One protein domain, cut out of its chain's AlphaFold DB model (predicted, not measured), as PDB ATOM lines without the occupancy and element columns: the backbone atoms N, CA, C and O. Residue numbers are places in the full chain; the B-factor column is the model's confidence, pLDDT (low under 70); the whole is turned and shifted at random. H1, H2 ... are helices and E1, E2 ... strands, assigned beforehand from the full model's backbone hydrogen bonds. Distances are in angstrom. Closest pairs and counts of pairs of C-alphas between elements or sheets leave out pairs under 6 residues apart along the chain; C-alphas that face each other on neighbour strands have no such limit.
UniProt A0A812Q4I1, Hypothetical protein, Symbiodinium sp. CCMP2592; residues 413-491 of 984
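What this domain is: This is residues 413 to 491 of the 984 residues of the protein "Hypothetical protein" of Symbiodinium sp. CCMP2592 (UniProt A0A812Q4I1). This elongated domain has little regular structure: two short strand pairs, E1 with E2 and E3 with E4, lie in its middle, and the small helices H1 and H2 lie toward opposite ends. The 79 printed residues run H1 E1 E2 E3 H2 E4, with both sheets antiparallel; the class is mixed, with 27 residues in named elements. It is only just compact, close to loose, with radius of gyration of the C-alphas 13.7 A and spans of 43 by 23 by 19 A.

Where its parts are: Find C-alpha 423 at (2.072, -79.805, 67.079); from there H1 runs 9.9 A to residue 429. Strands E1, 437 to 439, E2, 445 to 447, and E3, 454 to 456, follow. H2, 467 to 474, runs 10.2 A; E4, 480 to 482, ends at (10.305, -89.009, 67.680).

How they stand to each other: Hairpin E1 and E2 has N 438 and O 446 at 3.0 A. Between E3 and E4, N 481 and O 455 are 2.9 A apart. The closest C-alphas of E1 and E3, Gln 438 and Asp 455, are 6.2 A apart. H1 and H2 are apart; in both, every O i to N i+4 pair is within hydrogen-bond range.

The domain as a whole: The farthest C-alphas, Lys 417 and Gly 467, are 43.3 A apart. The printed part has no cut, no long link, and no printed residue under pLDDT 70.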
ATOM      1  N   GLU A 413       3.785 -83.197  76.306       97.56
ATOM      2  CA  GLU A 413       5.216 -82.874  76.270       97.56
ATOM      3  C   GLU A 413       5.547 -81.515  76.912       97.56
ATOM      4  O   GLU A 413       4.682 -80.648  77.070       97.56
ATOM      5  N   ASP A 414       6.809 -81.323  77.319       97.88
ATOM      6  CA  ASP A 414       7.286 -80.052  77.884       97.88
ATOM      7  C   ASP A 414       7.779 -79.085  76.797       97.88
ATOM      8  O   ASP A 414       8.822 -79.298  76.178       97.88
ATOM      9  N   CYS A 415       7.066 -77.970  76.647       98.00
ATOM     10  CA  CYS A 415       7.355 -76.840  75.767       98.00
ATOM     11  C   CYS A 415       7.869 -75.608  76.535       98.00
ATOM     12  O   CYS A 415       7.419 -74.476  76.333       98.00
ATOM     13  N   GLY A 416       8.815 -75.827  77.450       95.12
ATOM     14  CA  GLY A 416       9.516 -74.764  78.172       95.12
ATOM     15  C   GLY A 416       8.916 -74.460  79.542       95.12
ATOM     16  O   GLY A 416       8.574 -73.313  79.827       95.12
ATOM     17  N   LYS A 417       8.834 -75.480  80.409       95.94
ATOM     18  CA  LYS A 417       8.171 -75.478  81.731       95.94
ATOM     19  C   LYS A 417       6.645 -75.367  81.662       95.94
ATOM     20  O   LYS A 417       6.008 -74.915  82.614       95.94
ATOM     21  N   ARG A 418       6.059 -75.765  80.538       97.75
ATOM     22  CA  ARG A 418       4.615 -75.756  80.275       97.75
ATOM     23  C   ARG A 418       4.292 -76.885  79.311       97.75
ATOM     24  O   ARG A 418       5.146 -77.267  78.520       97.75
ATOM     25  N   LYS A 419       3.059 -77.382  79.335       97.94
ATOM     26  CA  LYS A 419       2.609 -78.325  78.310       97.94
ATOM     27  C   LYS A 419       2.639 -77.674  76.923       97.94
ATOM     28  O   LYS A 419       2.403 -76.464  76.802       97.94
ATOM     29  N   CYS A 420       2.953 -78.465  75.904       98.06
ATOM     30  CA  CYS A 420       2.785 -78.058  74.515       98.06
ATOM     31  C   CYS A 420       1.290 -77.890  74.199       98.06
ATOM     32  O   CYS A 420       0.454 -78.651  74.682       98.06
ATOM     33  N   LYS A 421       0.944 -76.859  73.427       96.75
ATOM     34  CA  LYS A 421      -0.440 -76.527  73.059       96.75
ATOM     35  C   LYS A 421      -0.949 -77.357  71.879       96.75
ATOM     36  O   LYS A 421      -2.117 -77.722  71.853       96.75
ATOM     37  N   ASP A 422      -0.078 -77.565  70.901       96.44
ATOM     38  CA  ASP A 422      -0.345 -78.188  69.608       96.44
ATOM     39  C   ASP A 422       0.984 -78.658  68.984       96.44
ATOM     40  O   ASP A 422       2.066 -78.447  69.548       96.44
ATOM     41  N   TRP A 423       0.915 -79.304  67.820       97.75
ATOM     42  CA  TRP A 423       2.072 -79.805  67.079       97.75
ATOM     43  C   TRP A 423       3.111 -78.732  66.744       97.75
ATOM     44  O   TRP A 423       4.310 -78.993  66.849       97.75
ATOM     45  N   LEU A 424       2.681 -77.528  66.353       97.38
ATOM     46  CA  LEU A 424       3.603 -76.451  65.988       97.38
ATOM     47  C   LEU A 424       4.362 -75.965  67.224       97.38
ATOM     48  O   LEU A 424       5.577 -75.768  67.187       97.38
ATOM     49  N   ASP A 425       3.656 -75.825  68.341       98.19
ATOM     50  CA  ASP A 425       4.257 -75.499  69.621       98.19
ATOM     51  C   ASP A 425       5.247 -76.579  70.086       98.19
ATOM     52  O   ASP A 425       6.366 -76.242  70.473       98.19
ATOM     53  N   PHE A 426       4.902 -77.867  69.958       98.38
ATOM     54  CA  PHE A 426       5.833 -78.982  70.180       98.38
ATOM     55  C   PHE A 426       7.076 -78.877  69.293       98.38
ATOM     56  O   PHE A 426       8.195 -78.853  69.813       98.38
ATOM     57  N   ARG A 427       6.899 -78.738  67.975       97.75
ATOM     58  CA  ARG A 427       7.997 -78.624  67.008       97.75
ATOM     59  C   ARG A 427       8.970 -77.512  67.389       97.75
ATOM     60  O   ARG A 427      10.179 -77.729  67.363       97.75
ATOM     61  N   MET A 428       8.466 -76.335  67.746       97.62
ATOM     62  CA  MET A 428       9.315 -75.167  67.992       97.62
ATOM     63  C   MET A 428       9.889 -75.128  69.413       97.62
ATOM     64  O   MET A 428      11.042 -74.735  69.598       97.62
ATOM     65  N   ASN A 429       9.112 -75.537  70.421       98.00
ATOM     66  CA  ASN A 429       9.398 -75.231  71.824       98.00
ATOM     67  C   ASN A 429       9.700 -76.446  72.710       98.00
ATOM     68  O   ASN A 429      10.057 -76.223  73.871       98.00
ATOM     69  N   CYS A 430       9.604 -77.697  72.228       98.06
ATOM     70  CA  CYS A 430       9.860 -78.835  73.115       98.06
ATOM     71  C   CYS A 430      11.298 -78.827  73.675       98.06
ATOM     72  O   CYS A 430      12.275 -78.491  72.990       98.06
ATOM     73  N   THR A 431      11.430 -79.192  74.949       98.00
ATOM     74  CA  THR A 431      12.708 -79.202  75.680       98.00
ATOM     75  C   THR A 431      13.429 -80.545  75.597       98.00
ATOM     76  O   THR A 431      14.644 -80.603  75.803       98.00
ATOM     77  N   ASN A 432      12.708 -81.619  75.260       97.38
ATOM     78  CA  ASN A 432      13.244 -82.972  75.190       97.38
ATOM     79  C   ASN A 432      14.210 -83.131  74.001       97.38
ATOM     80  O   ASN A 432      13.818 -83.169  72.833       97.38
ATOM     81  N   SER A 433      15.502 -83.263  74.304       97.56
ATOM     82  CA  SER A 433      16.566 -83.393  73.304       97.56
ATOM     83  C   SER A 433      16.514 -84.694  72.494       97.56
ATOM     84  O   SER A 433      17.136 -84.750  71.432       97.56
ATOM     85  N   LEU A 434      15.762 -85.711  72.934       96.62
ATOM     86  CA  LEU A 434      15.560 -86.952  72.178       96.62
ATOM     87  C   LEU A 434      14.737 -86.731  70.904       96.62
ATOM     88  O   LEU A 434      14.969 -87.427  69.918       96.62
ATOM     89  N   TYR A 435      13.839 -85.740  70.894       98.06
ATOM     90  CA  TYR A 435      13.066 -85.360  69.706       98.06
ATOM     91  C   TYR A 435      13.809 -84.369  68.805       98.06
ATOM     92  O   TYR A 435      13.372 -84.116  67.693       98.06
ATOM     93  N   LYS A 436      14.961 -83.829  69.222       98.12
ATOM     94  CA  LYS A 436      15.765 -82.897  68.406       98.12
ATOM     95  C   LYS A 436      16.732 -83.629  67.466       98.12
ATOM     96  O   LYS A 436      17.914 -83.287  67.359       98.12
ATOM     97  N   ARG A 437      16.240 -84.708  66.851       98.19
ATOM     98  CA  ARG A 437      16.996 -85.723  66.100       98.19
ATOM     99  C   ARG A 437      16.136 -86.257  64.951       98.19
ATOM    100  O   ARG A 437      15.018 -86.687  65.205       98.19
ATOM    101  N   GLN A 438      16.680 -86.289  63.737       97.62
ATOM    102  CA  GLN A 438      16.067 -86.927  62.558       97.62
ATOM    103  C   GLN A 438      17.111 -87.722  61.771       97.62
ATOM    104  O   GLN A 438      18.312 -87.516  61.966       97.62
ATOM    105  N   PHE A 439      16.696 -88.572  60.844       98.00
ATOM    106  CA  PHE A 439      17.599 -89.203  59.891       98.00
ATOM    107  C   PHE A 439      17.970 -88.245  58.753       98.00
ATOM    108  O   PHE A 439      17.230 -87.350  58.352       98.00
ATOM    109  N   GLY A 440      19.174 -88.411  58.219       96.31
ATOM    110  CA  GLY A 440      19.498 -87.962  56.874       96.31
ATOM    111  C   GLY A 440      19.086 -88.993  55.831       96.31
ATOM    112  O   GLY A 440      18.949 -90.168  56.149       96.31
ATOM    113  N   LEU A 441      19.043 -88.579  54.560       94.12
ATOM    114  CA  LEU A 441      18.948 -89.495  53.410       94.12
ATOM    115  C   LEU A 441      20.068 -90.560  53.388       94.12
ATOM    116  O   LEU A 441      19.930 -91.596  52.754       94.12
ATOM    117  N   ASP A 442      21.178 -90.309  54.090       95.06
ATOM    118  CA  ASP A 442      22.297 -91.232  54.285       95.06
ATOM    119  C   ASP A 442      22.151 -92.146  55.520       95.06
ATOM    120  O   ASP A 442      23.137 -92.733  55.958       95.06
ATOM    121  N   GLY A 443      20.967 -92.204  56.138       96.06
ATOM    122  CA  GLY A 443      20.675 -93.003  57.334       96.06
ATOM    123  C   GLY A 443      21.276 -92.482  58.640       96.06
ATOM    124  O   GLY A 443      20.893 -92.906  59.725       96.06
ATOM    125  N   LYS A 444      22.188 -91.508  58.582       97.19
ATOM    126  CA  LYS A 444      22.828 -90.962  59.783       97.19
ATOM    127  C   LYS A 444      21.895 -90.031  60.539       97.19
ATOM    128  O   LYS A 444      21.309 -89.121  59.953       97.19
ATOM    129  N   ILE A 445      21.839 -90.201  61.857       98.19
ATOM    130  CA  ILE A 445      21.069 -89.329  62.742       98.19
ATOM    131  C   ILE A 445      21.727 -87.944  62.807       98.19
ATOM    132  O   ILE A 445      22.893 -87.798  63.180       98.19
ATOM    133  N   LYS A 446      20.958 -86.914  62.458       97.75
ATOM    134  CA  LYS A 446      21.329 -85.498  62.474       97.75
ATOM    135  C   LYS A 446      20.608 -84.811  63.626       97.75
ATOM    136  O   LYS A 446      19.414 -85.018  63.838       97.75
ATOM    137  N   LYS A 447      21.335 -83.974  64.366       98.06
ATOM    138  CA  LYS A 447      20.732 -83.086  65.363       98.06
ATOM    139  C   LYS A 447      20.071 -81.909  64.648       98.06
ATOM    140  O   LYS A 447      20.711 -81.280  63.808       98.06
ATOM    141  N   VAL A 448      18.835 -81.611  65.020       97.62
ATOM    142  CA  VAL A 448      18.054 -80.461  64.543       97.62
ATOM    143  C   VAL A 448      17.734 -79.523  65.712       97.62
ATOM    144  O   VAL A 448      18.019 -79.837  66.871       97.62
ATOM    145  N   ASP A 449      17.230 -78.331  65.422       97.19
ATOM    146  CA  ASP A 449      16.829 -77.320  66.406       97.19
ATOM    147  C   ASP A 449      15.337 -77.392  66.774       97.19
ATOM    148  O   ASP A 449      14.975 -77.036  67.901       97.19
ATOM    149  N   TYR A 450      14.502 -77.939  65.889       97.62
ATOM    150  CA  TYR A 450      13.101 -78.302  66.134       97.62
ATOM    151  C   TYR A 450      12.926 -79.724  66.704       97.62
ATOM    152  O   TYR A 450      13.876 -80.503  66.786       97.62
ATOM    153  N   CYS A 451      11.701 -80.055  67.112       98.44
ATOM    154  CA  CYS A 451      11.290 -81.372  67.587       98.44
ATOM    155  C   CYS A 451      10.574 -82.179  66.493       98.44
ATOM    156  O   CYS A 451       9.709 -81.670  65.780       98.44
ATOM    157  N   VAL A 452      10.963 -83.445  66.383       98.25
ATOM    158  CA  VAL A 452      10.533 -84.443  65.398       98.25
ATOM    159  C   VAL A 452       9.424 -85.293  66.003       98.25
ATOM    160  O   VAL A 452       9.624 -85.918  67.045       98.25
ATOM    161  N   GLU A 453       8.253 -85.313  65.364       97.94
ATOM    162  CA  GLU A 453       7.123 -86.135  65.812       97.94
ATOM    163  C   GLU A 453       7.370 -87.622  65.543       97.94
ATOM    164  O   GLU A 453       7.178 -88.451  66.430       97.94
ATOM    165  N   PHE A 454       7.824 -87.954  64.336       98.31
ATOM    166  CA  PHE A 454       8.186 -89.305  63.935       98.31
ATOM    167  C   PHE A 454       9.221 -89.259  62.815       98.31
ATOM    168  O   PHE A 454       9.137 -88.432  61.905       98.31
ATOM    169  N   ASP A 455      10.173 -90.183  62.855       98.19
ATOM    170  CA  ASP A 455      11.036 -90.445  61.712       98.19
ATOM    171  C   ASP A 455      11.491 -91.907  61.692       98.19
ATOM    172  O   ASP A 455      11.591 -92.546  62.744       98.19
ATOM    173  N   ILE A 456      11.790 -92.431  60.504       98.06
ATOM    174  CA  ILE A 456      12.246 -93.812  60.295       98.06
ATOM    175  C   ILE A 456      13.527 -93.840  59.466       98.06
ATOM    176  O   ILE A 456      13.712 -93.024  58.563       98.06
ATOM    177  N   HIS A 457      14.413 -94.789  59.761       98.19
ATOM    178  CA  HIS A 457      15.643 -94.971  59.004       98.19
ATOM    179  C   HIS A 457      15.330 -95.261  57.514       98.19
ATOM    180  O   HIS A 457      14.522 -96.153  57.244       98.19
ATOM    181  N   PRO A 458      15.979 -94.590  56.535       97.06
ATOM    182  CA  PRO A 458      15.678 -94.728  55.104       97.06
ATOM    183  C   PRO A 458      15.689 -96.166  54.566       97.06
ATOM    184  O   PRO A 458      14.907 -96.497  53.682       97.06
ATOM    185  N   ALA A 459      16.512 -97.060  55.131       96.62
ATOM    186  CA  ALA A 459      16.522 -98.473  54.729       96.62
ATOM    187  C   ALA A 459      15.211 -99.232  55.039       96.62
ATOM    188  O   ALA A 459      14.988-100.293  54.467       96.62
ATOM    189  N   CYS A 460      14.366 -98.689  55.923       97.75
ATOM    190  CA  CYS A 460      13.033 -99.185  56.284       97.75
ATOM    191  C   CYS A 460      11.897 -98.260  55.797       97.75
ATOM    192  O   CYS A 460      10.722 -98.505  56.084       97.75
ATOM    193  N   GLU A 461      12.221 -97.158  55.112       96.62
ATOM    194  CA  GLU A 461      11.247 -96.129  54.735       96.62
ATOM    195  C   GLU A 461      10.304 -96.629  53.632       96.62
ATOM    196  O   GLU A 461       9.086 -96.585  53.806       96.62
ATOM    197  N   ALA A 462      10.857 -97.185  52.554       95.44
ATOM    198  CA  ALA A 462      10.084 -97.663  51.410       95.44
ATOM    199  C   ALA A 462       9.558 -99.105  51.556       95.44
ATOM    200  O   ALA A 462       8.622 -99.487  50.854       95.44
ATOM    201  N   ASN A 463      10.146 -99.923  52.437       96.62
ATOM    202  CA  ASN A 463       9.748-101.317  52.647       96.62
ATOM    203  C   ASN A 463      10.278-101.833  54.001       96.62
ATOM    204  O   ASN A 463      11.463-101.684  54.291       96.62
ATOM    205  N   CYS A 464       9.425-102.455  54.814       97.12
ATOM    206  CA  CYS A 464       9.812-103.089  56.075       97.12
ATOM    207  C   CYS A 464      10.362-104.516  55.906       97.12
ATOM    208  O   CYS A 464      11.101-104.995  56.759       97.12
ATOM    209  N   GLU A 465      10.008-105.209  54.827       95.31
ATOM    210  CA  GLU A 465      10.286-106.632  54.581       95.31
ATOM    211  C   GLU A 465      11.633-106.878  53.880       95.31
ATOM    212  O   GLU A 465      12.100-108.015  53.807       95.31
ATOM    213  N   VAL A 466      12.296-105.833  53.365       95.31
ATOM    214  CA  VAL A 466      13.629-105.977  52.753       95.31
ATOM    215  C   VAL A 466      14.668-106.398  53.789       95.31
ATOM    216  O   VAL A 466      14.720-105.847  54.888       95.31
ATOM    217  N   GLY A 467      15.555-107.323  53.403       95.25
ATOM    218  CA  GLY A 467      16.573-107.897  54.293       95.25
ATOM    219  C   GLY A 467      17.381-106.849  55.059       95.25
ATOM    220  O   GLY A 467      17.495-106.954  56.268       95.25
ATOM    221  N   HIS A 468      17.814-105.762  54.408       94.50
ATOM    222  CA  HIS A 468      18.539-104.684  55.094       94.50
ATOM    223  C   HIS A 468      17.702-103.991  56.189       94.50
ATOM    224  O   HIS A 468      18.261-103.583  57.205       94.50
ATOM    225  N   CYS A 469      16.385-103.829  56.024       96.88
ATOM    226  CA  CYS A 469      15.548-103.295  57.101       96.88
ATOM    227  C   CYS A 469      15.454-104.296  58.258       96.88
ATOM    228  O   CYS A 469      15.633-103.919  59.412       96.88
ATOM    229  N   GLN A 470      15.240-105.577  57.950       96.50
ATOM    230  CA  GLN A 470      15.154-106.643  58.950       96.50
ATOM    231  C   GLN A 470      16.469-106.819  59.728       96.50
ATOM    232  O   GLN A 470      16.445-106.844  60.955       96.50
ATOM    233  N   ASP A 471      17.616-106.828  59.044       93.44
ATOM    234  CA  ASP A 471      18.953-106.863  59.649       93.44
ATOM    235  C   ASP A 471      19.188-105.648  60.567       93.44
ATOM    236  O   ASP A 471      19.731-105.785  61.664       93.44
ATOM    237  N   PHE A 472      18.744-104.459  60.144       93.31
ATOM    238  CA  PHE A 472      18.859-103.220  60.920       93.31
ATOM    239  C   PHE A 472      17.947-103.221  62.159       93.31
ATOM    240  O   PHE A 472      18.354-102.794  63.234       93.31
ATOM    241  N   LEU A 473      16.719-103.732  62.043       93.69
ATOM    242  CA  LEU A 473      15.815-103.909  63.184       93.69
ATOM    243  C   LEU A 473      16.355-104.961  64.167       93.69
ATOM    244  O   LEU A 473      16.279-104.767  65.379       93.69
ATOM    245  N   ALA A 474      16.941-106.048  63.656       91.19
ATOM    246  CA  ALA A 474      17.519-107.125  64.454       91.19
ATOM    247  C   ALA A 474      18.834-106.738  65.157       91.19
ATOM    248  O   ALA A 474      19.152-107.311  66.199       91.19
ATOM    249  N   SER A 475      19.593-105.768  64.631       93.31
ATOM    250  CA  SER A 475      20.831-105.287  65.263       93.31
ATOM    251  C   SER A 475      20.592-104.476  66.543       93.31
ATOM    252  O   SER A 475      21.520-104.290  67.334       93.31
ATOM    253  N   GLY A 476      19.362-103.996  66.758       89.00
ATOM    254  CA  GLY A 476      19.021-103.078  67.845       89.00
ATOM    255  C   GLY A 476      19.468-101.631  67.596       89.00
ATOM    256  O   GLY A 476      19.405-100.815  68.517       89.00
ATOM    257  N   GLU A 477      19.915-101.295  66.381       91.81
ATOM    258  CA  GLU A 477      20.156 -99.905  65.992       91.81
ATOM    259  C   GLU A 477      18.849 -99.090  66.003       91.81
ATOM    260  O   GLU A 477      17.741 -99.599  65.815       91.81
ATOM    261  N   GLU A 478      18.964 -97.787  66.271       94.31
ATOM    262  CA  GLU A 478      17.802 -96.916  66.442       94.31
ATOM    263  C   GLU A 478      17.131 -96.654  65.085       94.31
ATOM    264  O   GLU A 478      17.507 -95.736  64.362       94.31
ATOM    265  N   ALA A 479      16.140 -97.480  64.736       96.25
ATOM    266  CA  ALA A 479      15.393 -97.403  63.476       96.25
ATOM    267  C   ALA A 479      14.278 -96.347  63.467       96.25
ATOM    268  O   ALA A 479      13.798 -95.980  62.395       96.25
ATOM    269  N   TYR A 480      13.865 -95.867  64.645       96.81
ATOM    270  CA  TYR A 480      12.737 -94.951  64.824       96.81
ATOM    271  C   TYR A 480      13.100 -93.801  65.766       96.81
ATOM    272  O   TYR A 480      13.598 -94.028  66.871       96.81
ATOM    273  N   LEU A 481      12.773 -92.576  65.362       97.44
ATOM    274  CA  LEU A 481      12.926 -91.353  66.152       97.44
ATOM    275  C   LEU A 481      11.557 -90.708  66.414       97.44
ATOM    276  O   LEU A 481      10.539 -91.122  65.862       97.44
ATOM    277  N   GLY A 482      11.536 -89.698  67.284       96.81
ATOM    278  CA  GLY A 482      10.305 -89.009  67.680       96.81
ATOM    279  C   GLY A 482       9.520 -89.712  68.794       96.81
ATOM    280  O   GLY A 482      10.094 -90.443  69.616       96.81
ATOM    281  N   LEU A 483       8.218 -89.435  68.848       96.38
ATOM    282  CA  LEU A 483       7.278 -89.832  69.900       96.38
ATOM    283  C   LEU A 483       7.095 -91.347  69.983       96.38
ATOM    284  O   LEU A 483       7.092 -92.043  68.971       96.38
ATOM    285  N   GLY A 484       6.879 -91.850  71.203       93.88
ATOM    286  CA  GLY A 484       6.691 -93.279  71.469       93.88
ATOM    287  C   GLY A 484       5.550 -93.897  70.662       93.88
ATOM    288  O   GLY A 484       5.752 -94.955  70.074       93.88
ATOM    289  N   PHE A 485       4.414 -93.194  70.560       95.81
ATOM    290  CA  PHE A 485       3.218 -93.665  69.857       95.81
ATOM    291  C   PHE A 485       3.510 -94.145  68.430       95.81
ATOM    292  O   PHE A 485       2.994 -95.181  68.037       95.81
ATOM    293  N   TRP A 486       4.354 -93.446  67.662       96.75
ATOM    294  CA  TRP A 486       4.638 -93.786  66.261       96.75
ATOM    295  C   TRP A 486       5.767 -94.826  66.080       96.75
ATOM    296  O   TRP A 486       5.912 -95.405  65.008       96.75
ATOM    297  N   ARG A 487       6.566 -95.140  67.109       95.50
ATOM    298  CA  ARG A 487       7.699 -96.083  66.969       95.50
ATOM    299  C   ARG A 487       7.227 -97.507  66.677       95.50
ATOM    300  O   ARG A 487       6.196 -97.938  67.183       95.50
ATOM    301  N   GLY A 488       8.007 -98.256  65.893       95.56
ATOM    302  CA  GLY A 488       7.654 -99.626  65.502       95.56
ATOM    303  C   GLY A 488       6.699 -99.686  64.309       95.56
ATOM    304  O   GLY A 488       5.714-100.414  64.348       95.56
ATOM    305  N   ARG A 489       6.936 -98.900  63.251       96.75
ATOM    306  CA  ARG A 489       6.117 -98.943  62.022       96.75
ATOM    307  C   ARG A 489       6.187-100.291  61.297       96.75
ATOM    308  O   ARG A 489       5.209-100.710  60.690       96.75
ATOM    309  N   CYS A 490       7.323-100.979  61.386       97.00
ATOM    310  CA  CYS A 490       7.511-102.315  60.819       97.00
ATOM    311  C   CYS A 490       7.077-103.457  61.754       97.00
ATOM    312  O   CYS A 490       7.302-104.616  61.422       97.00
ATOM    313  N   ASP A 491       6.476-103.154  62.910       94.50
ATOM    314  CA  ASP A 491       5.905-104.159  63.810       94.50
ATOM    315  C   ASP A 491       4.374-104.195  63.636       94.50
ATOM    316  O   ASP A 491       3.702-103.221  64.006       94.50
TER     317      ASP A 491